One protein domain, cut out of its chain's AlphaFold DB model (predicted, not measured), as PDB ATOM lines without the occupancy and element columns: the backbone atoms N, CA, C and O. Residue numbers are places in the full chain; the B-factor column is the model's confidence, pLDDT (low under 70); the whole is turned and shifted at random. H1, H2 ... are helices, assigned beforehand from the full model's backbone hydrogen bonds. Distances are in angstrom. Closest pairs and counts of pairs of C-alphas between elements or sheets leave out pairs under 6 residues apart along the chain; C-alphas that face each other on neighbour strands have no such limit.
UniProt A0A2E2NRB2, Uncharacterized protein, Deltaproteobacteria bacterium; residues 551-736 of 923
ATOM      1  N   LYS A 551     -57.179   1.602  11.872       87.94
ATOM      2  CA  LYS A 551     -57.327   1.155  10.488       87.94
ATOM      3  C   LYS A 551     -56.550   2.098   9.579       87.94
ATOM      4  O   LYS A 551     -56.727   3.316   9.606       87.94
ATOM      5  N   THR A 552     -55.670   1.526   8.771       79.56
ATOM      6  CA  THR A 552     -55.005   2.249   7.691       79.56
ATOM      7  C   THR A 552     -55.965   2.294   6.507       79.56
ATOM      8  O   THR A 552     -56.375   1.258   5.989       79.56
ATOM      9  N   THR A 553     -56.379   3.492   6.087       71.19
ATOM     10  CA  THR A 553     -57.283   3.653   4.931       71.19
ATOM     11  C   THR A 553     -56.584   3.341   3.609       71.19
ATOM     12  O   THR A 553     -57.237   3.009   2.621       71.19
ATOM     13  N   THR A 554     -55.255   3.442   3.594       78.69
ATOM     14  CA  THR A 554     -54.389   3.247   2.431       78.69
ATOM     15  C   THR A 554     -53.077   2.581   2.867       78.69
ATOM     16  O   THR A 554     -52.684   2.699   4.025       78.69
ATOM     17  N   ARG A 555     -52.441   1.825   1.961       74.56
ATOM     18  CA  ARG A 555     -51.103   1.214   2.125       74.56
ATOM     19  C   ARG A 555     -50.249   1.529   0.899       74.56
ATOM     20  O   ARG A 555     -49.909   0.662   0.097       74.56
ATOM     21  N   THR A 556     -50.044   2.818   0.682       82.44
ATOM     22  CA  THR A 556     -49.438   3.395  -0.518       82.44
ATOM     23  C   THR A 556     -48.008   3.856  -0.291       82.44
ATOM     24  O   THR A 556     -47.231   3.867  -1.242       82.44
ATOM     25  N   ARG A 557     -47.640   4.221   0.942       85.56
ATOM     26  CA  ARG A 557     -46.332   4.795   1.267       85.56
ATOM     27  C   ARG A 557     -45.757   4.158   2.528       85.56
ATOM     28  O   ARG A 557     -46.279   4.346   3.624       85.56
ATOM     29  N   ASN A 558     -44.667   3.415   2.348       85.69
ATOM     30  CA  ASN A 558     -44.002   2.638   3.390       85.69
ATOM     31  C   ASN A 558     -42.945   3.483   4.129       85.69
ATOM     32  O   ASN A 558     -41.961   3.905   3.528       85.69
ATOM     33  N   ALA A 559     -43.117   3.704   5.436       89.38
ATOM     34  CA  ALA A 559     -42.171   4.453   6.273       89.38
ATOM     35  C   ALA A 559     -40.906   3.653   6.639       89.38
ATOM     36  O   ALA A 559     -40.041   4.163   7.351       89.38
ATOM     37  N   GLY A 560     -40.791   2.399   6.198       85.19
ATOM     38  CA  GLY A 560     -39.713   1.482   6.564       85.19
ATOM     39  C   GLY A 560     -38.320   2.028   6.259       85.19
ATOM     40  O   GLY A 560     -37.436   1.893   7.099       85.19
ATOM     41  N   ALA A 561     -38.137   2.720   5.130       78.94
ATOM     42  CA  ALA A 561     -36.865   3.358   4.783       78.94
ATOM     43  C   ALA A 561     -36.491   4.483   5.769       78.94
ATOM     44  O   ALA A 561     -35.374   4.517   6.277       78.94
ATOM     45  N   VAL A 562     -37.442   5.360   6.111       83.19
ATOM     46  CA  VAL A 562     -37.227   6.504   7.022       83.19
ATOM     47  C   VAL A 562     -37.023   6.057   8.469       83.19
ATOM     48  O   VAL A 562     -36.218   6.620   9.214       83.19
ATOM     49  N   LEU A 563     -37.762   5.033   8.893       82.94
ATOM     50  CA  LEU A 563     -37.741   4.541  10.267       82.94
ATOM     51  C   LEU A 563     -36.575   3.597  10.564       82.94
ATOM     52  O   LEU A 563     -36.408   3.157  11.706       82.94
ATOM     53  N   ASN A 564     -35.761   3.297   9.560       77.88
ATOM     54  CA  ASN A 564     -34.669   2.366   9.671       77.88
ATOM     55  C   ASN A 564     -33.308   3.074   9.591       77.88
ATOM     56  O   ASN A 564     -32.879   3.476   8.513       77.88
ATOM     57  N   PRO A 565     -32.559   3.140  10.702       70.38
ATOM     58  CA  PRO A 565     -31.261   3.807  10.724       70.38
ATOM     59  C   PRO A 565     -30.142   3.016  10.023       70.38
ATOM     60  O   PRO A 565     -29.015   3.495   9.959       70.38
ATOM     61  N   LEU A 566     -30.405   1.790   9.560       70.19
ATOM     62  CA  LEU A 566     -29.404   0.893   8.976       70.19
ATOM     63  C   LEU A 566     -29.459   0.816   7.447       70.19
ATOM     64  O   LEU A 566     -28.507   0.311   6.854       70.19
ATOM     65  N   ILE A 567     -30.530   1.295   6.804       68.81
ATOM     66  CA  ILE A 567     -30.678   1.231   5.343       68.81
ATOM     67  C   ILE A 567     -30.770   2.635   4.748       68.81
ATOM     68  O   ILE A 567     -31.461   3.494   5.283       68.81
ATOM     69  N   GLY A 568     -30.015   2.871   3.669       64.00
ATOM     70  CA  GLY A 568     -30.067   4.127   2.919       64.00
ATOM     71  C   GLY A 568     -31.427   4.359   2.273       64.00
ATOM     72  O   GLY A 568     -32.124   3.399   1.948       64.00
ATOM     73  N   LEU A 569     -31.802   5.626   2.104       65.94
ATOM     74  CA  LEU A 569     -33.057   5.982   1.448       65.94
ATOM     75  C   LEU A 569     -32.967   5.778  -0.071       65.94
ATOM     76  O   LEU A 569     -31.886   5.634  -0.651       65.94
ATOM     77  N   ASP A 570     -34.130   5.822  -0.719       63.09
ATOM     78  CA  ASP A 570     -34.301   5.585  -2.158       63.09
ATOM     79  C   ASP A 570     -33.605   6.601  -3.061       63.09
ATOM     80  O   ASP A 570     -33.259   6.298  -4.202       63.09
ATOM     81  N   ASP A 571     -33.306   7.782  -2.532       67.00
ATOM     82  CA  ASP A 571     -32.525   8.813  -3.211       67.00
ATOM     83  C   ASP A 571     -30.999   8.574  -3.151       67.00
ATOM     84  O   ASP A 571     -30.216   9.397  -3.634       67.00
ATOM     85  N   GLY A 572     -30.561   7.444  -2.581       63.47
ATOM     86  CA  GLY A 572     -29.154   7.079  -2.423       63.47
ATOM     87  C   GLY A 572     -28.466   7.767  -1.244       63.47
ATOM     88  O   GLY A 572     -27.248   7.625  -1.084       63.47
ATOM     89  N   THR A 573     -29.206   8.505  -0.410       61.31
ATOM     90  CA  THR A 573     -28.652   9.019   0.842       61.31
ATOM     91  C   THR A 573     -28.302   7.849   1.769       61.31
ATOM     92  O   THR A 573     -29.061   6.880   1.883       61.31
ATOM     93  N   PRO A 574     -27.114   7.867   2.409       59.19
ATOM     94  CA  PRO A 574     -26.745   6.828   3.360       59.19
ATOM     95  C   PRO A 574     -27.785   6.783   4.470       59.19
ATOM     96  O   PRO A 574     -28.339   7.831   4.799       59.19
ATOM     97  N   ALA A 575     -28.000   5.588   5.041       63.06
ATOM     98  CA  ALA A 575     -28.898   5.378   6.172       63.06
ATOM     99  C   ALA A 575     -28.623   6.493   7.161       63.06
ATOM    100  O   ALA A 575     -27.506   6.586   7.685       63.06
ATOM    101  N   HIS A 576     -29.548   7.446   7.237       55.03
ATOM    102  CA  HIS A 576     -29.228   8.711   7.853       55.03
ATOM    103  C   HIS A 576     -28.755   8.380   9.266       55.03
ATOM    104  O   HIS A 576     -29.444   7.691  10.021       55.03
ATOM    105  N   ASN A 577     -27.581   8.884   9.644       54.50
ATOM    106  CA  ASN A 577     -27.271   9.061  11.050       54.50
ATOM    107  C   ASN A 577     -28.193  10.192  11.510       54.50
ATOM    108  O   ASN A 577     -27.755  11.336  11.613       54.50
ATOM    109  N   VAL A 578     -29.509   9.928  11.537       58.72
ATOM    110  CA  VAL A 578     -30.472  11.007  11.601       58.72
ATOM    111  C   VAL A 578     -30.318  11.568  12.987       58.72
ATOM    112  O   VAL A 578     -30.613  10.905  13.979       58.72
ATOM    113  N   GLU A 579     -29.804  12.787  13.030       68.25
ATOM    114  CA  GLU A 579     -29.503  13.533  14.241       68.25
ATOM    115  C   GLU A 579     -30.695  13.498  15.211       68.25
ATOM    116  O   GLU A 579     -30.519  13.446  16.425       68.25
ATOM    117  N   TRP A 580     -31.924  13.400  14.685       68.50
ATOM    118  CA  TRP A 580     -33.137  13.247  15.478       68.50
ATOM    119  C   TRP A 580     -33.192  11.959  16.322       68.50
ATOM    120  O   TRP A 580     -33.665  12.028  17.456       68.50
ATOM    121  N   TRP A 581     -32.688  10.805  15.862       70.00
ATOM    122  CA  TRP A 581     -32.657   9.576  16.676       70.00
ATOM    123  C   TRP A 581     -31.814   9.765  17.934       70.00
ATOM    124  O   TRP A 581     -32.212   9.362  19.033       70.00
ATOM    125  N   ASP A 582     -30.653  10.395  17.777       71.88
ATOM    126  CA  ASP A 582     -29.753  10.670  18.886       71.88
ATOM    127  C   ASP A 582     -30.289  11.807  19.761       71.88
ATOM    128  O   ASP A 582     -30.255  11.694  20.989       71.88
ATOM    129  N   ASN A 583     -30.910  12.831  19.174       69.19
ATOM    130  CA  ASN A 583     -31.551  13.912  19.922       69.19
ATOM    131  C   ASN A 583     -32.721  13.407  20.788       69.19
ATOM    132  O   ASN A 583     -32.884  13.861  21.924       69.19
ATOM    133  N   ILE A 584     -33.491  12.412  20.325       66.62
ATOM    134  CA  ILE A 584     -34.559  11.792  21.129       66.62
ATOM    135  C   ILE A 584     -33.975  10.967  22.280       66.62
ATOM    136  O   ILE A 584     -34.473  11.057  23.402       66.62
ATOM    137  N   LYS A 585     -32.916  10.177  22.048       64.25
ATOM    138  CA  LYS A 585     -32.296   9.344  23.099       64.25
ATOM    139  C   LYS A 585     -31.720  10.171  24.252       64.25
ATOM    140  O   LYS A 585     -31.793   9.739  25.401       64.25
ATOM    141  N   HIS A 586     -31.159  11.344  23.961       59.94
ATOM    142  CA  HIS A 586     -30.487  12.187  24.957       59.94
ATOM    143  C   HIS A 586     -31.416  13.155  25.689       59.94
ATOM    144  O   HIS A 586     -30.976  13.876  26.592       59.94
ATOM    145  N   SER A 587     -32.707  13.167  25.353       61.00
ATOM    146  CA  SER A 587     -33.670  13.994  26.063       61.00
ATOM    147  C   SER A 587     -33.809  13.460  27.500       61.00
ATOM    148  O   SER A 587     -34.465  12.455  27.791       61.00
ATOM    149  N   ARG A 588     -33.151  14.149  28.449       66.38
ATOM    150  CA  ARG A 588     -33.199  13.854  29.901       66.38
ATOM    151  C   ARG A 588     -34.636  13.773  30.428       66.38
ATOM    152  O   ARG A 588     -34.876  13.224  31.500       66.38
ATOM    153  N   PHE A 589     -35.575  14.334  29.674       63.50
ATOM    154  CA  PHE A 589     -36.990  14.390  29.979       63.50
ATOM    155  C   PHE A 589     -37.694  13.035  29.879       63.50
ATOM    156  O   PHE A 589     -38.548  12.731  30.706       63.50
ATOM    157  N   LEU A 590     -37.306  12.190  28.919       64.94
ATOM    158  CA  LEU A 590     -37.954  10.891  28.695       64.94
ATOM    159  C   LEU A 590     -37.639   9.860  29.788       64.94
ATOM    160  O   LEU A 590     -38.397   8.905  29.958       64.94
ATOM    161  N   ASN A 591     -36.560  10.083  30.545       65.44
ATOM    162  CA  ASN A 591     -36.131   9.227  31.652       65.44
ATOM    163  C   ASN A 591     -36.665   9.672  33.025       65.44
ATOM    164  O   ASN A 591     -36.493   8.936  33.998       65.44
ATOM    165  N   ARG A 592     -37.316  10.842  33.140       64.31
ATOM    166  CA  ARG A 592     -38.012  11.219  34.384       64.31
ATOM    167  C   ARG A 592     -39.242  10.319  34.568       64.31
ATOM    168  O   ARG A 592     -39.888   9.928  33.601       64.31
ATOM    169  N   GLU A 593     -39.511   9.937  35.815       56.75
ATOM    170  CA  GLU A 593     -40.415   8.847  36.207       56.75
ATOM    171  C   GLU A 593     -41.757   8.777  35.450       56.75
ATOM    172  O   GLU A 593     -42.417   9.780  35.172       56.75
ATOM    173  N   LYS A 594     -42.209   7.536  35.206       58.72
ATOM    174  CA  LYS A 594     -43.411   7.131  34.442       58.72
ATOM    175  C   LYS A 594     -44.730   7.842  34.809       58.72
ATOM    176  O   LYS A 594     -45.694   7.705  34.055       58.72
ATOM    177  N   ALA A 595     -44.813   8.544  35.938       56.34
ATOM    178  CA  ALA A 595     -46.067   9.049  36.496       56.34
ATOM    179  C   ALA A 595     -46.405  10.516  36.154       56.34
ATOM    180  O   ALA A 595     -47.574  10.876  36.250       56.34
ATOM    181  N   HIS A 596     -45.447  11.350  35.722       67.38
ATOM    182  CA  HIS A 596     -45.639  12.816  35.758       67.38
ATOM    183  C   HIS A 596     -45.313  13.585  34.474       67.38
ATOM    184  O   HIS A 596     -45.279  14.815  34.493       67.38
ATOM    185  N   TRP A 597     -45.106  12.914  33.338       78.38
ATOM    186  CA  TRP A 597     -44.722  13.638  32.121       78.38
ATOM    187  C   TRP A 597     -45.782  14.678  31.707       78.38
ATOM    188  O   TRP A 597     -45.438  15.828  31.474       78.38
ATOM    189  N   SER A 598     -47.077  14.349  31.747       77.69
ATOM    190  CA  SER A 598     -48.149  15.287  31.365       77.69
ATOM    191  C   SER A 598     -48.356  16.463  32.336       77.69
ATOM    192  O   SER A 598     -49.021  17.438  31.983       77.69
ATOM    193  N   THR A 599     -47.806  16.411  33.554       81.06
ATOM    194  CA  THR A 599     -48.013  17.464  34.564       81.06
ATOM    195  C   THR A 599     -47.034  18.633  34.453       81.06
ATOM    196  O   THR A 599     -47.347  19.710  34.951       81.06
ATOM    197  N   ALA A 600     -45.901  18.467  33.763       83.44
ATOM    198  CA  ALA A 600     -44.859  19.493  33.641       83.44
ATOM    199  C   ALA A 600     -44.464  19.765  32.171       83.44
ATOM    200  O   ALA A 600     -43.312  19.546  31.795       83.44
ATOM    201  N   PRO A 601     -45.395  20.226  31.309       85.69
ATOM    202  CA  PRO A 601     -45.087  20.511  29.905       85.69
ATOM    203  C   PRO A 601     -44.112  21.688  29.723       85.69
ATOM    204  O   PRO A 601     -43.439  21.763  28.698       85.69
ATOM    205  N   ASP A 602     -44.006  22.586  30.706       86.75
ATOM    206  CA  ASP A 602     -43.191  23.805  30.611       86.75
ATOM    207  C   ASP A 602     -41.680  23.531  30.593       86.75
ATOM    208  O   ASP A 602     -40.916  24.297  30.001       86.75
ATOM    209  N   ASP A 603     -41.251  22.403  31.159       82.62
ATOM    210  CA  ASP A 603     -39.839  22.017  31.223       82.62
ATOM    211  C   ASP A 603     -39.311  21.425  29.894       82.62
ATOM    212  O   ASP A 603     -38.127  21.102  29.777       82.62
ATOM    213  N   VAL A 604     -40.174  21.228  28.890       82.88
ATOM    214  CA  VAL A 604     -39.836  20.512  27.651       82.88
ATOM    215  C   VAL A 604     -39.366  21.484  26.590       82.88
ATOM    216  O   VAL A 604     -40.194  22.153  25.975       82.88
ATOM    217  N   GLU A 605     -38.058  21.577  26.354       83.81
ATOM    218  CA  GLU A 605     -37.509  22.365  25.244       83.81
ATOM    219  C   GLU A 605     -38.132  21.939  23.907       83.81
ATOM    220  O   GLU A 605     -38.249  20.749  23.608       83.81
ATOM    221  N   VAL A 606     -38.569  22.923  23.113       81.38
ATOM    222  CA  VAL A 606     -39.133  22.676  21.781       81.38
ATOM    223  C   VAL A 606     -37.977  22.303  20.859       81.38
ATOM    224  O   VAL A 606     -37.248  23.166  20.379       81.38
ATOM    225  N   GLY A 607     -37.788  21.002  20.688       81.06
ATOM    226  CA  GLY A 607     -36.831  20.408  19.762       81.06
ATOM    227  C   GLY A 607     -37.383  20.340  18.341       81.06
ATOM    228  O   GLY A 607     -38.531  20.712  18.086       81.06
ATOM    229  N   ASP A 608     -36.559  19.846  17.421       83.25
ATOM    230  CA  ASP A 608     -36.977  19.618  16.041       83.25
ATOM    231  C   ASP A 608     -38.028  18.491  15.958       83.25
ATOM    232  O   ASP A 608     -37.826  17.389  16.470       83.25
ATOM    233  N   LEU A 609     -39.167  18.796  15.332       88.25
ATOM    234  CA  LEU A 609     -40.291  17.884  15.083       88.25
ATOM    235  C   LEU A 609     -40.501  17.635  13.578       88.25
ATOM    236  O   LEU A 609     -41.534  17.087  13.192       88.25
ATOM    237  N   SER A 610     -39.558  18.044  12.724       88.12
ATOM    238  CA  SER A 610     -39.618  17.884  11.264       88.12
ATOM    239  C   SER A 610     -39.931  16.444  10.844       88.12
ATOM    240  O   SER A 610     -40.823  16.230  10.024       88.12
ATOM    241  N   ILE A 611     -39.313  15.464  11.510       87.69
ATOM    242  CA  ILE A 611     -39.544  14.036  11.257       87.69
ATOM    243  C   ILE A 611     -41.005  13.614  11.431       87.69
ATOM    244  O   ILE A 611     -41.485  12.761  10.700       87.69
ATOM    245  N   LEU A 612     -41.759  14.204  12.363       90.19
ATOM    246  CA  LEU A 612     -43.181  13.871  12.496       90.19
ATOM    247  C   LEU A 612     -43.970  14.321  11.282       90.19
ATOM    248  O   LEU A 612     -44.854  13.599  10.844       90.19
ATOM    249  N   THR A 613     -43.635  15.495  10.750       89.94
ATOM    250  CA  THR A 613     -44.281  16.025   9.547       89.94
ATOM    251  C   THR A 613     -43.981  15.124   8.354       89.94
ATOM    252  O   THR A 613     -44.892  14.811   7.601       89.94
ATOM    253  N   GLU A 614     -42.742  14.646   8.237       91.00
ATOM    254  CA  GLU A 614     -42.356  13.654   7.233       91.00
ATOM    255  C   GLU A 614     -43.094  12.318   7.431       91.00
ATOM    256  O   GLU A 614     -43.633  11.764   6.481       91.00
ATOM    257  N   LEU A 615     -43.210  11.819   8.667       92.38
ATOM    258  CA  LEU A 615     -43.924  10.569   8.959       92.38
ATOM    259  C   LEU A 615     -45.427  10.637   8.654       92.38
ATOM    260  O   LEU A 615     -46.033   9.596   8.401       92.38
ATOM    261  N   MET A 616     -46.028  11.832   8.627       94.06
ATOM    262  CA  MET A 616     -47.421  12.011   8.193       94.06
ATOM    263  C   MET A 616     -47.640  11.665   6.717       94.06
ATOM    264  O   MET A 616     -48.774  11.374   6.338       94.06
ATOM    265  N   ASP A 617     -46.589  11.682   5.893       92.94
ATOM    266  CA  ASP A 617     -46.683  11.341   4.473       92.94
ATOM    267  C   ASP A 617     -46.720   9.831   4.217       92.94
ATOM    268  O   ASP A 617     -46.969   9.425   3.083       92.94
ATOM    269  N   TYR A 618     -46.498   9.003   5.241       92.25
ATOM    270  CA  TYR A 618     -46.513   7.545   5.155       92.25
ATOM    271  C   TYR A 618     -47.744   6.983   5.850       92.25
ATOM    272  O   TYR A 618     -48.110   7.448   6.921       92.25
ATOM    273  N   ASP A 619     -48.380   5.967   5.278       89.69
ATOM    274  CA  ASP A 619     -49.618   5.380   5.808       89.69
ATOM    275  C   ASP A 619     -49.404   4.017   6.476       89.69
ATOM    276  O   ASP A 619     -50.255   3.552   7.233       89.69
ATOM    277  N   HIS A 620     -48.251   3.395   6.250       89.12
ATOM    278  CA  HIS A 620     -47.861   2.138   6.868       89.12
ATOM    279  C   HIS A 620     -46.336   2.023   6.908       89.12
ATOM    280  O   HIS A 620     -45.610   2.840   6.347       89.12
ATOM    281  N   TRP A 621     -45.843   0.982   7.555       85.94
ATOM    282  CA  TRP A 621     -44.491   0.487   7.382       85.94
ATOM    283  C   TRP A 621     -44.502  -1.042   7.403       85.94
ATOM    284  O   TRP A 621     -45.358  -1.657   8.047       85.94
ATOM    285  N   GLU A 622     -43.588  -1.659   6.659       76.31
ATOM    286  CA  GLU A 622     -43.532  -3.115   6.493       76.31
ATOM    287  C   GLU A 622     -42.094  -3.611   6.647       76.31
ATOM    288  O   GLU A 622     -41.198  -3.116   5.971       76.31
ATOM    289  N   THR A 623     -41.881  -4.632   7.480       69.06
ATOM    290  CA  THR A 623     -40.563  -5.250   7.722       69.06
ATOM    291  C   THR A 623     -40.161  -6.326   6.719       69.06
ATOM    292  O   THR A 623     -39.044  -6.827   6.807       69.06
ATOM    293  N   GLY A 624     -41.041  -6.738   5.799       60.31
ATOM    294  CA  GLY A 624     -40.801  -7.983   5.062       60.31
ATOM    295  C   GLY A 624     -41.417  -8.134   3.677       60.31
ATOM    296  O   GLY A 624     -41.413  -9.256   3.168       60.31
ATOM    297  N   ARG A 625     -41.999  -7.093   3.058       60.06
ATOM    298  CA  ARG A 625     -42.771  -7.283   1.810       60.06
ATOM    299  C   ARG A 625     -41.900  -7.473   0.601       60.06
ATOM    300  O   ARG A 625     -41.237  -6.565   0.125       60.06
ATOM    301  N   LEU A 626     -41.943  -8.705   0.102       54.06
ATOM    302  CA  LEU A 626     -41.408  -9.061  -1.189       54.06
ATOM    303  C   LEU A 626     -42.207  -8.331  -2.281       54.06
ATOM    304  O   LEU A 626     -43.422  -8.525  -2.366       54.06
ATOM    305  N   PRO A 627     -41.544  -7.565  -3.166       52.47
ATOM    306  CA  PRO A 627     -42.199  -6.816  -4.242       52.47
ATOM    307  C   PRO A 627     -42.987  -7.670  -5.250       52.47
ATOM    308  O   PRO A 627     -43.629  -7.125  -6.140       52.47
ATOM    309  N   SER A 628     -42.934  -9.003  -5.171       51.97
ATOM    310  CA  SER A 628     -43.511  -9.895  -6.183       51.97
ATOM    311  C   SER A 628     -45.040  -9.862  -6.272       51.97
ATOM    312  O   SER A 628     -45.575 -10.318  -7.274       51.97
ATOM    313  N   GLU A 629     -45.750  -9.335  -5.267       52.84
ATOM    314  CA  GLU A 629     -47.206  -9.110  -5.351       52.84
ATOM    315  C   GLU A 629     -47.586  -7.721  -5.896       52.84
ATOM    316  O   GLU A 629     -48.715  -7.546  -6.352       52.84
ATOM    317  N   TYR A 630     -46.660  -6.756  -5.950       53.22
ATOM    318  CA  TYR A 630     -46.869  -5.480  -6.647       53.22
ATOM    319  C   TYR A 630     -46.553  -5.665  -8.131       53.22
ATOM    320  O   TYR A 630     -45.533  -5.207  -8.636       53.22
ATOM    321  N   THR A 631     -47.403  -6.410  -8.835       48.69
ATOM    322  CA  THR A 631     -47.089  -6.822 -10.207       48.69
ATOM    323  C   THR A 631     -47.228  -5.720 -11.251       48.69
ATOM    324  O   THR A 631     -46.550  -5.847 -12.255       48.69
ATOM    325  N   ASP A 632     -47.957  -4.612 -11.033       53.66
ATOM    326  CA  ASP A 632     -48.102  -3.601 -12.108       53.66
ATOM    327  C   ASP A 632     -48.241  -2.120 -11.683       53.66
ATOM    328  O   ASP A 632     -48.045  -1.239 -12.518       53.66
ATOM    329  N   ALA A 633     -48.575  -1.791 -10.426       51.06
ATOM    330  CA  ALA A 633     -48.981  -0.413 -10.096       51.06
ATOM    331  C   ALA A 633     -47.845   0.503  -9.608       51.06
ATOM    332  O   ALA A 633     -47.825   1.677  -9.967       51.06
ATOM    333  N   HIS A 634     -46.883  -0.019  -8.847       51.34
ATOM    334  CA  HIS A 634     -45.706   0.726  -8.404       51.34
ATOM    335  C   HIS A 634     -44.529  -0.245  -8.346       51.34
ATOM    336  O   HIS A 634     -44.502  -1.077  -7.438       51.34
ATOM    337  N   PRO A 635     -43.587  -0.213  -9.309       54.84
ATOM    338  CA  PRO A 635     -42.320  -0.887  -9.119       54.84
ATOM    339  C   PRO A 635     -41.666  -0.204  -7.922       54.84
ATOM    340  O   PRO A 635     -41.173   0.913  -8.015       54.84
ATOM    341  N   ALA A 636     -41.781  -0.871  -6.787       52.78
ATOM    342  CA  ALA A 636     -40.954  -0.711  -5.618       52.78
ATOM    343  C   ALA A 636     -39.478  -0.656  -6.073       52.78
ATOM    344  O   ALA A 636     -38.875  -1.689  -6.387       52.78
ATOM    345  N   THR A 637     -38.946   0.558  -6.253       55.31
ATOM    346  CA  THR A 637     -37.568   0.835  -6.674       55.31
ATOM    347  C   THR A 637     -36.884   1.658  -5.595       55.31
ATOM    348  O   THR A 637     -36.837   2.885  -5.685       55.31
ATOM    349  N   GLY A 638     -36.351   0.969  -4.590       65.44
ATOM    350  CA  GLY A 638     -35.648   1.574  -3.469       65.44
ATOM    351  C   GLY A 638     -34.642   0.619  -2.809       65.44
ATOM    352  O   GLY A 638     -34.909  -0.584  -2.772       65.44
ATOM    353  N   PRO A 639     -33.499   1.086  -2.261       68.12
ATOM    354  CA  PRO A 639     -32.542   0.273  -1.511       68.12
ATOM    355  C   PRO A 639     -33.165  -0.433  -0.308       68.12
ATOM    356  O   PRO A 639     -32.705  -1.510   0.067       68.12
ATOM    357  N   TYR A 640     -34.216   0.136   0.295       71.69
ATOM    358  CA  TYR A 640     -34.964  -0.537   1.357       71.69
ATOM    359  C   TYR A 640     -35.686  -1.781   0.844       71.69
ATOM    360  O   TYR A 640     -35.573  -2.856   1.427       71.69
ATOM    361  N   GLU A 641     -36.370  -1.670  -0.288       72.44
ATOM    362  CA  GLU A 641     -37.096  -2.785  -0.894       72.44
ATOM    363  C   GLU A 641     -36.144  -3.814  -1.515       72.44
ATOM    364  O   GLU A 641     -36.405  -5.017  -1.447       72.44
ATOM    365  N   GLU A 642     -35.010  -3.367  -2.064       73.31
ATOM    366  CA  GLU A 642     -33.924  -4.242  -2.514       73.31
ATOM    367  C   GLU A 642     -33.315  -5.007  -1.335       73.31
ATOM    368  O   GLU A 642     -33.169  -6.225  -1.414       73.31
ATOM    369  N   TYR A 643     -33.075  -4.347  -0.198       73.81
ATOM    370  CA  TYR A 643     -32.653  -5.025   1.025       73.81
ATOM    371  C   TYR A 643     -33.697  -6.034   1.503       73.81
ATOM    372  O   TYR A 643     -33.335  -7.158   1.846       73.81
ATOM    373  N   LEU A 644     -34.987  -5.676   1.534       71.25
ATOM    374  CA  LEU A 644     -36.050  -6.611   1.920       71.25
ATOM    375  C   LEU A 644     -36.079  -7.826   0.983       71.25
ATOM    376  O   LEU A 644     -36.237  -8.955   1.444       71.25
ATOM    377  N   ARG A 645     -35.858  -7.615  -0.318       71.69
ATOM    378  CA  ARG A 645     -35.761  -8.678  -1.327       71.69
ATOM    379  C   ARG A 645     -34.518  -9.556  -1.162       71.69
ATOM    380  O   ARG A 645     -34.606 -10.775  -1.320       71.69
ATOM    381  N   ASP A 646     -33.370  -8.970  -0.853       70.44
ATOM    382  CA  ASP A 646     -32.124  -9.713  -0.664       70.44
ATOM    383  C   ASP A 646     -32.134 -10.488   0.659       70.44
ATOM    384  O   ASP A 646     -31.677 -11.635   0.728       70.44
ATOM    385  N   THR A 647     -32.711  -9.900   1.708       65.38
ATOM    386  CA  THR A 647     -32.798 -10.517   3.036       65.38
ATOM    387  C   THR A 647     -33.900 -11.555   3.160       65.38
ATOM    388  O   THR A 647     -33.693 -12.530   3.879       65.38
ATOM    389  N   SER A 648     -35.004 -11.452   2.412       61.97
ATOM    390  CA  SER A 648     -36.067 -12.470   2.425       61.97
ATOM    391  C   SER A 648     -35.587 -13.858   1.991       61.97
ATOM    392  O   SER A 648     -36.194 -14.862   2.343       61.97
ATOM    393  N   ASN A 649     -34.494 -13.942   1.225       62.12
ATOM    394  CA  ASN A 649     -33.897 -15.222   0.832       62.12
ATOM    395  C   ASN A 649     -32.997 -15.829   1.922       62.12
ATOM    396  O   ASN A 649     -32.557 -16.974   1.797       62.12
ATOM    397  N   SER A 650     -32.713 -15.087   2.992       58.19
ATOM    398  CA  SER A 650     -31.866 -15.517   4.096       58.19
ATOM    399  C   SER A 650     -32.699 -15.715   5.359       58.19
ATOM    400  O   SER A 650     -32.949 -14.780   6.115       58.19
ATOM    401  N   VAL A 651     -33.035 -16.974   5.653       54.56
ATOM    402  CA  VAL A 651     -33.684 -17.401   6.912       54.56
ATOM    403  C   VAL A 651     -32.931 -16.885   8.158       54.56
ATOM    404  O   VAL A 651     -33.521 -16.699   9.218       54.56
ATOM    405  N   TYR A 652     -31.632 -16.596   8.031       50.94
ATOM    406  CA  TYR A 652     -30.779 -16.099   9.112       50.94
ATOM    407  C   TYR A 652     -30.800 -14.573   9.295       50.94
ATOM    408  O   TYR A 652     -30.379 -14.092  10.345       50.94
ATOM    409  N   LEU A 653     -31.282 -13.800   8.314       51.59
ATOM    410  CA  LEU A 653     -31.346 -12.336   8.416       51.59
ATOM    411  C   LEU A 653     -32.648 -11.826   9.045       51.59
ATOM    412  O   LEU A 653     -32.708 -10.653   9.394       51.59
ATOM    413  N   ASN A 654     -33.629 -12.690   9.328       52.62
ATOM    414  CA  ASN A 654     -34.853 -12.300  10.048       52.62
ATOM    415  C   ASN A 654     -34.586 -11.747  11.465       52.62
ATOM    416  O   ASN A 654     -35.389 -10.983  11.988       52.62
ATOM    417  N   HIS A 655     -33.450 -12.082  12.090       50.97
ATOM    418  CA  HIS A 655     -33.035 -11.498  13.380       50.97
ATOM    419  C   HIS A 655     -32.289 -10.164  13.238       50.97
ATOM    420  O   HIS A 655     -32.144  -9.434  14.215       50.97
ATOM    421  N   PHE A 656     -31.831  -9.846  12.027       53.75
ATOM    422  CA  PHE A 656     -31.207  -8.573  11.672       53.75
ATOM    423  C   PHE A 656     -32.145  -7.686  10.863       53.75
ATOM    424  O   PHE A 656     -31.699  -6.648  10.371       53.75
ATOM    425  N   GLN A 657     -33.420  -8.079  10.730       58.69
ATOM    426  CA  GLN A 657     -34.408  -7.202  10.142       58.69
ATOM    427  C   GLN A 657     -34.375  -5.903  10.938       58.69
ATOM    428  O   GLN A 657     -34.437  -5.925  12.171       58.69
ATOM    429  N   PRO A 658     -34.183  -4.780  10.254       59.84
ATOM    430  CA  PRO A 658     -34.077  -3.508  10.911       59.84
ATOM    431  C   PRO A 658     -35.465  -3.117  11.396       59.84
ATOM    432  O   PRO A 658     -36.245  -2.464  10.702       59.84
ATOM    433  N   TYR A 659     -35.782  -3.563  12.603       67.62
ATOM    434  CA  TYR A 659     -36.955  -3.095  13.297       67.62
ATOM    435  C   TYR A 659     -36.752  -1.605  13.572       67.62
ATOM    436  O   TYR A 659     -35.683  -1.208  14.062       67.62
ATOM    437  N   PRO A 660     -37.753  -0.763  13.277       71.69
ATOM    438  CA  PRO A 660     -37.736   0.614  13.697       71.69
ATOM    439  C   PRO A 660     -37.541   0.596  15.199       71.69
ATOM    440  O   PRO A 660     -38.082  -0.252  15.912       71.69
ATOM    441  N   ASN A 661     -36.731   1.516  15.696       79.31
ATOM    442  CA  ASN A 661     -36.530   1.612  17.125       79.31
ATOM    443  C   ASN A 661     -37.826   2.165  17.750       79.31
ATOM    444  O   ASN A 661     -38.022   3.370  17.917       79.31
ATOM    445  N   SER A 662     -38.735   1.244  18.076       85.69
ATOM    446  CA  SER A 662     -40.101   1.506  18.525       85.69
ATOM    447  C   SER A 662     -40.111   2.306  19.827       85.69
ATOM    448  O   SER A 662     -41.035   3.077  20.081       85.69
ATOM    449  N   ILE A 663     -39.051   2.188  20.639       84.38
ATOM    450  CA  ILE A 663     -38.848   3.017  21.831       84.38
ATOM    451  C   ILE A 663     -38.737   4.490  21.439       84.38
ATOM    452  O   ILE A 663     -39.362   5.333  22.086       84.38
ATOM    453  N   ALA A 664     -37.984   4.824  20.387       84.19
ATOM    454  CA  ALA A 664     -37.880   6.214  19.965       84.19
ATOM    455  C   ALA A 664     -39.189   6.734  19.362       84.19
ATOM    456  O   ALA A 664     -39.515   7.882  19.623       84.19
ATOM    457  N   LEU A 665     -39.986   5.910  18.671       89.19
ATOM    458  CA  LEU A 665     -41.324   6.310  18.203       89.19
ATOM    459  C   LEU A 665     -42.294   6.595  19.356       89.19
ATOM    460  O   LEU A 665     -42.979   7.617  19.369       89.19
ATOM    461  N   VAL A 666     -42.305   5.742  20.382       91.69
ATOM    462  CA  VAL A 666     -43.080   5.976  21.612       91.69
ATOM    463  C   VAL A 666     -42.615   7.255  22.313       91.69
ATOM    464  O   VAL A 666     -43.426   8.019  22.838       91.69
ATOM    465  N   ASN A 667     -41.308   7.503  22.334       88.81
ATOM    466  CA  ASN A 667     -40.733   8.708  22.916       88.81
ATOM    467  C   ASN A 667     -41.025   9.965  22.088       88.81
ATOM    468  O   ASN A 667     -41.325  11.005  22.670       88.81
ATOM    469  N   LEU A 668     -41.013   9.861  20.761       90.94
ATOM    470  CA  LEU A 668     -41.403  10.917  19.835       90.94
ATOM    471  C   LEU A 668     -42.872  11.295  20.048       90.94
ATOM    472  O   LEU A 668     -43.183  12.474  20.182       90.94
ATOM    473  N   ALA A 669     -43.755  10.303  20.204       94.62
ATOM    474  CA  ALA A 669     -45.155  10.533  20.541       94.62
ATOM    475  C   ALA A 669     -45.314  11.284  21.875       94.62
ATOM    476  O   ALA A 669     -46.009  12.297  21.938       94.62
ATOM    477  N   LYS A 670     -44.625  10.848  22.942       92.81
ATOM    478  CA  LYS A 670     -44.625  11.560  24.239       92.81
ATOM    479  C   LYS A 670     -44.163  13.003  24.091       92.81
ATOM    480  O   LYS A 670     -44.824  13.916  24.578       92.81
ATOM    481  N   PHE A 671     -43.026  13.195  23.427       91.38
ATOM    482  CA  PHE A 671     -42.435  14.506  23.206       91.38
ATOM    483  C   PHE A 671     -43.385  15.416  22.425       91.38
ATOM    484  O   PHE A 671     -43.606  16.562  22.811       91.38
ATOM    485  N   ARG A 672     -44.053  14.885  21.397       94.81
ATOM    486  CA  ARG A 672     -45.015  15.647  20.605       94.81
ATOM    487  C   ARG A 672     -46.229  16.107  21.401       94.81
ATOM    488  O   ARG A 672     -46.641  17.262  21.259       94.81
ATOM    489  N   LEU A 673     -46.790  15.226  22.234       95.81
ATOM    490  CA  LEU A 673     -47.905  15.559  23.125       95.81
ATOM    491  C   LEU A 673     -47.496  16.643  24.130       95.81
ATOM    492  O   LEU A 673     -48.247  17.588  24.353       95.81
ATOM    493  N   LEU A 674     -46.284  16.549  24.685       93.38
ATOM    494  CA  LEU A 674     -45.726  17.556  25.591       93.38
ATOM    495  C   LEU A 674     -45.570  18.924  24.923       93.38
ATOM    496  O   LEU A 674     -46.011  19.929  25.477       93.38
ATOM    497  N   VAL A 675     -44.998  18.966  23.718       93.56
ATOM    498  CA  VAL A 675     -44.888  20.207  22.937       93.56
ATOM    499  C   VAL A 675     -46.276  20.760  22.605       93.56
ATOM    500  O   VAL A 675     -46.481  21.971  22.678       93.56
ATOM    501  N   GLY A 676     -47.253  19.898  22.297       96.00
ATOM    502  CA  GLY A 676     -48.650  20.285  22.081       96.00
ATOM    503  C   GLY A 676     -49.265  20.982  23.296       96.00
ATOM    504  O   GLY A 676     -49.800  22.083  23.154       96.00
ATOM    505  N   LEU A 677     -49.100  20.386  24.482       95.94
ATOM    506  CA  LEU A 677     -49.535  20.951  25.763       95.94
ATOM    507  C   LEU A 677     -48.819  22.271  26.087       95.94
ATOM    508  O   LEU A 677     -49.453  23.219  26.544       95.94
ATOM    509  N   ARG A 678     -47.509  22.370  25.838       94.88
ATOM    510  CA  ARG A 678     -46.726  23.588  26.107       94.88
ATOM    511  C   ARG A 678     -47.111  24.746  25.182       94.88
ATOM    512  O   ARG A 678     -47.197  25.890  25.611       94.88
ATOM    513  N   THR A 679     -47.307  24.461  23.897       95.81
ATOM    514  CA  THR A 679     -47.487  25.487  22.851       95.81
ATOM    515  C   THR A 679     -48.946  25.818  22.547       95.81
ATOM    516  O   THR A 679     -49.209  26.606  21.641       95.81
ATOM    517  N   ASN A 680     -49.892  25.227  23.284       96.50
ATOM    518  CA  ASN A 680     -51.327  25.328  23.019       96.50
ATOM    519  C   ASN A 680     -51.706  24.883  21.586       96.50
ATOM    520  O   ASN A 680     -52.600  25.434  20.951       96.50
ATOM    521  N   LYS A 681     -50.981  23.890  21.049       97.00
ATOM    522  CA  LYS A 681     -51.199  23.292  19.718       97.00
ATOM    523  C   LYS A 681     -51.533  21.813  19.863       97.00
ATOM    524  O   LYS A 681     -50.868  20.947  19.285       97.00
ATOM    525  N   MET A 682     -52.543  21.528  20.682       97.56
ATOM    526  CA  MET A 682     -52.845  20.159  21.081       97.56
ATOM    527  C   MET A 682     -53.524  19.343  19.978       97.56
ATOM    528  O   MET A 682     -53.149  18.198  19.755       97.56
ATOM    529  N   LEU A 683     -54.466  19.929  19.234       97.56
ATOM    530  CA  LEU A 683     -55.184  19.208  18.179       97.56
ATOM    531  C   LEU A 683     -54.250  18.648  17.080       97.56
ATOM    532  O   LEU A 683     -54.371  17.465  16.760       97.56
ATOM    533  N   PRO A 684     -53.272  19.408  16.539       97.19
ATOM    534  CA  PRO A 684     -52.267  18.835  15.642       97.19
ATOM    535  C   PRO A 684     -51.432  17.727  16.304       97.19
ATOM    536  O   PRO A 684     -51.179  16.701  15.685       97.19
ATOM    537  N   ALA A 685     -51.074  17.886  17.586       97.25
ATOM    538  CA  ALA A 685     -50.297  16.889  18.328       97.25
ATOM    539  C   ALA A 685     -51.020  15.545  18.412       97.25
ATOM    540  O   ALA A 685     -50.420  14.499  18.196       97.25
ATOM    541  N   LEU A 686     -52.317  15.590  18.722       97.56
ATOM    542  CA  LEU A 686     -53.174  14.416  18.831       97.56
ATOM    543  C   LEU A 686     -53.297  13.688  17.489       97.56
ATOM    544  O   LEU A 686     -53.180  12.467  17.457       97.56
ATOM    545  N   LYS A 687     -53.453  14.432  16.385       96.94
ATOM    546  CA  LYS A 687     -53.501  13.872  15.024       96.94
ATOM    547  C   LYS A 687     -52.210  13.153  14.650       96.94
ATOM    548  O   LYS A 687     -52.257  12.000  14.235       96.94
ATOM    549  N   GLU A 688     -51.069  13.807  14.847       96.56
ATOM    550  CA  GLU A 688     -49.756  13.234  14.534       96.56
ATOM    551  C   GLU A 688     -49.446  12.005  15.402       96.56
ATOM    552  O   GLU A 688     -48.904  11.010  14.931       96.56
ATOM    553  N   VAL A 689     -49.838  12.030  16.676       97.00
ATOM    554  CA  VAL A 689     -49.614  10.911  17.602       97.00
ATOM    555  C   VAL A 689     -50.546   9.734  17.316       97.00
ATOM    556  O   VAL A 689     -50.113   8.585  17.414       97.00
ATOM    557  N   ARG A 690     -51.801   9.995  16.929       97.31
ATOM    558  CA  ARG A 690     -52.716   8.952  16.448       97.31
ATOM    559  C   ARG A 690     -52.156   8.293  15.194       97.31
ATOM    560  O   ARG A 690     -52.127   7.071  15.128       97.31
ATOM    561  N   HIS A 691     -51.650   9.095  14.259       95.81
ATOM    562  CA  HIS A 691     -50.987   8.605  13.054       95.81
ATOM    563  C   HIS A 691     -49.764   7.741  13.375       95.81
ATOM    564  O   HIS A 691     -49.639   6.641  12.849       95.81
ATOM    565  N   LEU A 692     -48.915   8.159  14.319       95.44
ATOM    566  CA  LEU A 692     -47.808   7.327  14.803       95.44
ATOM    567  C   LEU A 692     -48.271   5.994  15.408       95.44
ATOM    568  O   LEU A 692     -47.594   4.981  15.237       95.44
ATOM    569  N   ALA A 693     -49.392   5.972  16.137       96.38
ATOM    570  CA  ALA A 693     -49.954   4.727  16.656       96.38
ATOM    571  C   ALA A 693     -50.443   3.817  15.518       96.38
ATOM    572  O   ALA A 693     -50.190   2.614  15.553       96.38
ATOM    573  N   THR A 694     -51.088   4.391  14.502       95.12
ATOM    574  CA  THR A 694     -51.505   3.682  13.285       95.12
ATOM    575  C   THR A 694     -50.307   3.111  12.532       95.12
ATOM    576  O   THR A 694     -50.328   1.933  12.187       95.12
ATOM    577  N   LEU A 695     -49.236   3.895  12.361       93.00
ATOM    578  CA  LEU A 695     -47.978   3.418  11.792       93.00
ATOM    579  C   LEU A 695     -47.431   2.258  12.616       93.00
ATOM    580  O   LEU A 695     -47.263   1.183  12.071       93.00
ATOM    581  N   LEU A 696     -47.236   2.402  13.932       92.69
ATOM    582  CA  LEU A 696     -46.766   1.290  14.770       92.69
ATOM    583  C   LEU A 696     -47.602   0.020  14.547       92.69
ATOM    584  O   LEU A 696     -47.039  -1.043  14.336       92.69
ATOM    585  N   HIS A 697     -48.926   0.124  14.517       92.75
ATOM    586  CA  HIS A 697     -49.793  -1.032  14.309       92.75
ATOM    587  C   HIS A 697     -49.771  -1.615  12.884       92.75
ATOM    588  O   HIS A 697     -50.224  -2.738  12.709       92.75
ATOM    589  N   SER A 698     -49.265  -0.915  11.865       90.12
ATOM    590  CA  SER A 698     -49.465  -1.324  10.468       90.12
ATOM    591  C   SER A 698     -48.794  -2.642  10.072       90.12
ATOM    592  O   SER A 698     -49.260  -3.291   9.139       90.12
ATOM    593  N   ASP A 699     -47.716  -3.039  10.758       85.75
ATOM    594  CA  ASP A 699     -47.079  -4.353  10.570       85.75
ATOM    595  C   ASP A 699     -47.821  -5.487  11.310       85.75
ATOM    596  O   ASP A 699     -47.532  -6.671  11.120       85.75
ATOM    597  N   GLU A 700     -48.779  -5.095  12.154       87.38
ATOM    598  CA  GLU A 700     -49.621  -5.897  13.033       87.38
ATOM    599  C   GLU A 700     -48.883  -6.843  13.980       87.38
ATOM    600  O   GLU A 700     -49.530  -7.653  14.641       87.38
ATOM    601  N   THR A 701     -47.563  -6.725  14.140       86.94
ATOM    602  CA  THR A 701     -46.828  -7.532  15.120       86.94
ATOM    603  C   THR A 701     -47.384  -7.289  16.523       86.94
ATOM    604  O   THR A 701     -47.834  -6.186  16.864       86.94
ATOM    605  N   ILE A 702     -47.359  -8.316  17.380       86.94
ATOM    606  CA  ILE A 702     -47.920  -8.187  18.731       86.94
ATOM    607  C   ILE A 702     -47.234  -7.065  19.519       86.94
ATOM    608  O   ILE A 702     -47.897  -6.290  20.213       86.94
ATOM    609  N   ILE A 703     -45.913  -6.934  19.367       88.06
ATOM    610  CA  ILE A 703     -45.113  -5.913  20.045       88.06
ATOM    611  C   ILE A 703     -45.557  -4.524  19.592       88.06
ATOM    612  O   ILE A 703     -45.907  -3.699  20.440       88.06
ATOM    613  N   HIS A 704     -45.597  -4.251  18.286       91.19
ATOM    614  CA  HIS A 704     -45.956  -2.918  17.818       91.19
ATOM    615  C   HIS A 704     -47.426  -2.579  18.037       91.19
ATOM    616  O   HIS A 704     -47.735  -1.440  18.379       91.19
ATOM    617  N   THR A 705     -48.321  -3.566  18.000       92.44
ATOM    618  CA  THR A 705     -49.729  -3.384  18.376       92.44
ATOM    619  C   THR A 705     -49.874  -2.960  19.843       92.44
ATOM    620  O   THR A 705     -50.585  -2.004  20.159       92.44
ATOM    621  N   VAL A 706     -49.153  -3.603  20.768       92.75
ATOM    622  CA  VAL A 706     -49.161  -3.219  22.193       92.75
ATOM    623  C   VAL A 706     -48.544  -1.831  22.409       92.75
ATOM    624  O   VAL A 706     -49.018  -1.058  23.256       92.75
ATOM    625  N   LEU A 707     -47.511  -1.477  21.642       93.62
ATOM    626  CA  LEU A 707     -46.916  -0.141  21.682       93.62
ATOM    627  C   LEU A 707     -47.858   0.926  21.112       93.62
ATOM    628  O   LEU A 707     -48.013   1.966  21.748       93.62
ATOM    629  N   ALA A 708     -48.553   0.657  20.007       95.69
ATOM    630  CA  ALA A 708     -49.583   1.527  19.445       95.69
ATOM    631  C   ALA A 708     -50.687   1.809  20.474       95.69
ATOM    632  O   ALA A 708     -50.990   2.965  20.763       95.69
ATOM    633  N   ILE A 709     -51.209   0.772  21.141       96.31
ATOM    634  CA  ILE A 709     -52.194   0.925  22.228       96.31
ATOM    635  C   ILE A 709     -51.625   1.771  23.377       96.31
ATOM    636  O   ILE A 709     -52.327   2.592  23.972       96.31
ATOM    637  N   SER A 710     -50.341   1.602  23.698       95.50
ATOM    638  CA  SER A 710     -49.666   2.423  24.708       95.50
ATOM    639  C   SER A 710     -49.570   3.891  24.283       95.50
ATOM    640  O   SER A 710     -49.786   4.769  25.119       95.50
ATOM    641  N   VAL A 711     -49.323   4.169  23.000       96.50
ATOM    642  CA  VAL A 711     -49.362   5.520  22.423       96.50
ATOM    643  C   VAL A 711     -50.764   6.123  22.514       96.50
ATOM    644  O   VAL A 711     -50.899   7.233  23.027       96.50
ATOM    645  N   LEU A 712     -51.814   5.374  22.176       97.44
ATOM    646  CA  LEU A 712     -53.207   5.823  22.327       97.44
ATOM    647  C   LEU A 712     -53.583   6.126  23.790       97.44
ATOM    648  O   LEU A 712     -54.327   7.066  24.077       97.44
ATOM    649  N   ARG A 713     -53.048   5.368  24.758       96.62
ATOM    650  CA  ARG A 713     -53.221   5.675  26.192       96.62
ATOM    651  C   ARG A 713     -52.552   6.997  26.576       96.62
ATOM    652  O   ARG A 713     -53.072   7.707  27.437       96.62
ATOM    653  N   MET A 714     -51.402   7.319  25.984       96.12
ATOM    654  CA  MET A 714     -50.717   8.597  26.211       96.12
ATOM    655  C   MET A 714     -51.478   9.757  25.574       96.12
ATOM    656  O   MET A 714     -51.677  10.775  26.234       96.12
ATOM    657  N   GLU A 715     -51.960   9.568  24.347       97.38
ATOM    658  CA  GLU A 715     -52.829  10.506  23.636       97.38
ATOM    659  C   GLU A 715     -54.054  10.872  24.483       97.38
ATOM    660  O   GLU A 715     -54.298  12.050  24.743       97.38
ATOM    661  N   ARG A 716     -54.765   9.863  25.008       97.12
ATOM    662  CA  ARG A 716     -55.924  10.055  25.887       97.12
ATOM    663  C   ARG A 716     -55.601  10.938  27.096       97.12
ATOM    664  O   ARG A 716     -56.319  11.896  27.358       97.12
ATOM    665  N   ARG A 717     -54.525  10.630  27.829       95.62
ATOM    666  CA  ARG A 717     -54.128  11.401  29.026       95.62
ATOM    667  C   ARG A 717     -53.757  12.840  28.685       95.62
ATOM    668  O   ARG A 717     -54.037  13.752  29.456       95.62
ATOM    669  N   ALA A 718     -53.096  13.042  27.549       95.75
ATOM    670  CA  ALA A 718     -52.718  14.372  27.106       95.75
ATOM    671  C   ALA A 718     -53.951  15.188  26.684       95.75
ATOM    672  O   ALA A 718     -54.032  16.363  27.022       95.75
ATOM    673  N   PHE A 719     -54.927  14.570  26.013       97.38
ATOM    674  CA  PHE A 719     -56.213  15.197  25.700       97.38
ATOM    675  C   PHE A 719     -56.989  15.596  26.961       97.38
ATOM    676  O   PHE A 719     -57.418  16.740  27.062       97.38
ATOM    677  N   GLU A 720     -57.105  14.697  27.946       96.12
ATOM    678  CA  GLU A 720     -57.726  15.000  29.246       96.12
ATOM    679  C   GLU A 720     -57.031  16.207  29.909       96.12
ATOM    680  O   GLU A 720     -57.690  17.173  30.288       96.12
ATOM    681  N   SER A 721     -55.691  16.230  29.931       95.62
ATOM    682  CA  SER A 721     -54.947  17.376  30.469       95.62
ATOM    683  C   SER A 721     -55.147  18.668  29.671       95.62
ATOM    684  O   SER A 721     -55.109  19.749  30.257       95.62
ATOM    685  N   ALA A 722     -55.322  18.589  28.352       96.81
ATOM    686  CA  ALA A 722     -55.557  19.753  27.507       96.81
ATOM    687  C   ALA A 722     -56.957  20.345  27.722       96.81
ATOM    688  O   ALA A 722     -57.089  21.568  27.740       96.81
ATOM    689  N   ILE A 723     -57.975  19.505  27.953       97.38
ATOM    690  CA  ILE A 723     -59.315  19.951  28.366       97.38
ATOM    691  C   ILE A 723     -59.232  20.681  29.707       97.38
ATOM    692  O   ILE A 723     -59.715  21.807  29.814       97.38
ATOM    693  N   ASP A 724     -58.567  20.087  30.704       96.50
ATOM    694  CA  ASP A 724     -58.421  20.689  32.039       96.50
ATOM    695  C   ASP A 724     -57.729  22.064  31.989       96.50
ATOM    696  O   ASP A 724     -57.983  22.938  32.818       96.50
ATOM    697  N   ARG A 725     -56.857  22.269  30.994       95.81
ATOM    698  CA  ARG A 725     -56.135  23.525  30.741       95.81
ATOM    699  C   ARG A 725     -56.886  24.497  29.819       95.81
ATOM    700  O   ARG A 725     -56.363  25.578  29.557       95.81
ATOM    701  N   GLY A 726     -58.059  24.134  29.298       97.69
ATOM    702  CA  GLY A 726     -58.817  24.949  28.341       97.69
ATOM    703  C   GLY A 726     -58.124  25.131  26.983       97.69
ATOM    704  O   GLY A 726     -58.300  26.162  26.340       97.69
ATOM    705  N   GLN A 727     -57.297  24.167  26.568       97.12
ATOM    706  CA  GLN A 727     -56.497  24.218  25.334       97.12
ATOM    707  C   GLN A 727     -57.203  23.612  24.114       97.12
ATOM    708  O   GLN A 727     -56.813  23.877  22.978       97.12
ATOM    709  N   ILE A 728     -58.205  22.762  24.339       97.88
ATOM    710  CA  ILE A 728     -58.974  22.084  23.295       97.88
ATOM    711  C   ILE A 728     -60.422  21.919  23.755       97.88
ATOM    712  O   ILE A 728     -60.665  21.676  24.941       97.88
ATOM    713  N   ASP A 729     -61.377  22.048  22.835       97.94
ATOM    714  CA  ASP A 729     -62.768  21.712  23.121       97.94
ATOM    715  C   ASP A 729     -62.925  20.177  23.167       97.94
ATOM    716  O   ASP A 729     -62.396  19.481  22.291       97.94
ATOM    717  N   PRO A 730     -63.652  19.603  24.147       97.56
ATOM    718  CA  PRO A 730     -63.916  18.164  24.195       97.56
ATOM    719  C   PRO A 730     -64.553  17.574  22.926       97.56
ATOM    720  O   PRO A 730     -64.501  16.361  22.736       97.56
ATOM    721  N   THR A 731     -65.177  18.398  22.080       97.69
ATOM    722  CA  THR A 731     -65.823  17.986  20.826       97.69
ATOM    723  C   THR A 731     -64.891  17.980  19.611       97.69
ATOM    724  O   THR A 731     -65.193  17.302  18.630       97.69
ATOM    725  N   ASP A 732     -63.735  18.648  19.680       97.50
ATOM    726  CA  ASP A 732     -62.788  18.753  18.557       97.50
ATOM    727  C   ASP A 732     -62.040  17.440  18.275       97.50
ATOM    728  O   ASP A 732     -61.449  17.260  17.204       97.50
ATOM    729  N   TRP A 733     -62.011  16.525  19.247       97.56
ATOM    730  CA  TRP A 733     -61.248  15.289  19.153       97.56
ATOM    731  C   TRP A 733     -61.885  14.149  19.947       97.56
ATOM    732  O   TRP A 733     -62.289  14.316  21.095       97.56
ATOM    733  N   THR A 734     -61.930  12.955  19.354       96.69
ATOM    734  CA  THR A 734     -62.464  11.755  20.013       96.69
ATOM    735  C   THR A 734     -61.328  10.821  20.417       96.69
ATOM    736  O   THR A 734     -60.689  10.169  19.586       96.69
ATOM    737  N   VAL A 735     -61.084  10.732  21.725       95.56
ATOM    738  CA  VAL A 735     -60.110   9.787  22.286       95.56
ATOM    739  C   VAL A 735     -60.725   8.407  22.521       95.56
ATOM    740  O   VAL A 735     -61.896   8.315  22.904       95.56
ATOM    741  N   PRO A 736     -59.947   7.318  22.385       95.88
ATOM    742  CA  PRO A 736     -60.427   5.979  22.682       95.88
ATOM    743  C   PRO A 736     -60.798   5.851  24.160       95.88
ATOM    744  O   PRO A 736     -60.127   6.405  25.049       95.88
TER     745      PRO A 736
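This is residues 551 to 736 of the 923 residues of an uncharacterized protein of Deltaproteobacteria bacterium (UniProt A0A2E2NRB2). Three helices, H4, H5 and H6, stand side by side in a triangle as an up-and-down bundle, each running against the one before it, with the short helix H1 crossing H4 and the short H2 near H4 and H5. Beyond one end of the bundle, short H3 sits among long loops, and at the other end residues 725 to 736 fold back after H6. The printed part has 186 residues with six named helices, H1 to H6 in order along the chain, and no named strand. It is all helix by class, though 79 of the 186 residues, under half, are in named elements. The whole is compact, with a radius of gyration of the C-alphas of 17.6 A, and elongated, spanning 53 by 34 by 29 A.

Residues 551 to 578 hold no named element. H1 is residues 579 to 585, beginning at C-alpha 579 at (-29.503, 13.533, 14.241) and 10.2 A long. H2 is residues 610 to 615, 8.8 A, and H3 is residues 639 to 647, 11.7 A. H4 is residues 662 to 679, 25.5 A, beginning at C-alpha 662 at (-40.101, 1.506, 18.525). H5 is residues 682 to 697, 22.5 A. H6, the longest, is residues 702 to 724, 33.5 A, ending at C-alpha 724 at (-58.421, 20.689, 32.039).

H4 and H5, the hubs, touch three helices each. They form a helical hairpin, opposite ways at a shallow tilt of 9 degrees; their closest C-alphas, of Gly 676 and Met 682, are 4.3 A apart. H5 and H6 form another, at a shallow tilt of 11 degrees, closest at the C-alphas of Ala 693 and Ala 708, 4.3 A. H4 and H6 touch and run the same way at a shallow tilt of 10 degrees, the closest C-alphas, of Val 666 and Val 711, being 6.4 A apart. H1 touches H4 at residues 664 to 668 alone, about perpendicular at 90 degrees, with the C-alphas of Ile 584 and Ala 664 closest at 6.6 A. H2 and H5 only just touch, with 3 pairs of C-alphas within 8 A; Leu 612 and Glu 688 are closest, their C-alphas 6.9 A apart. H3 touches no helix. In all six helices every O i to N i+4 pair is within hydrogen-bond range.

The C-alphas farthest apart, of Asn 649 and Gly 726, are 54.7 A apart. The printed part has no cut. The links H1 to H2, H2 to H3 and H3 to H4 are long, with 24, 23 and 14 residues. The mean pLDDT of the printed part is 79.9, and 58 residues are under 70: 567 to 580, 583 to 596, 623 to 639 and 647 to 659.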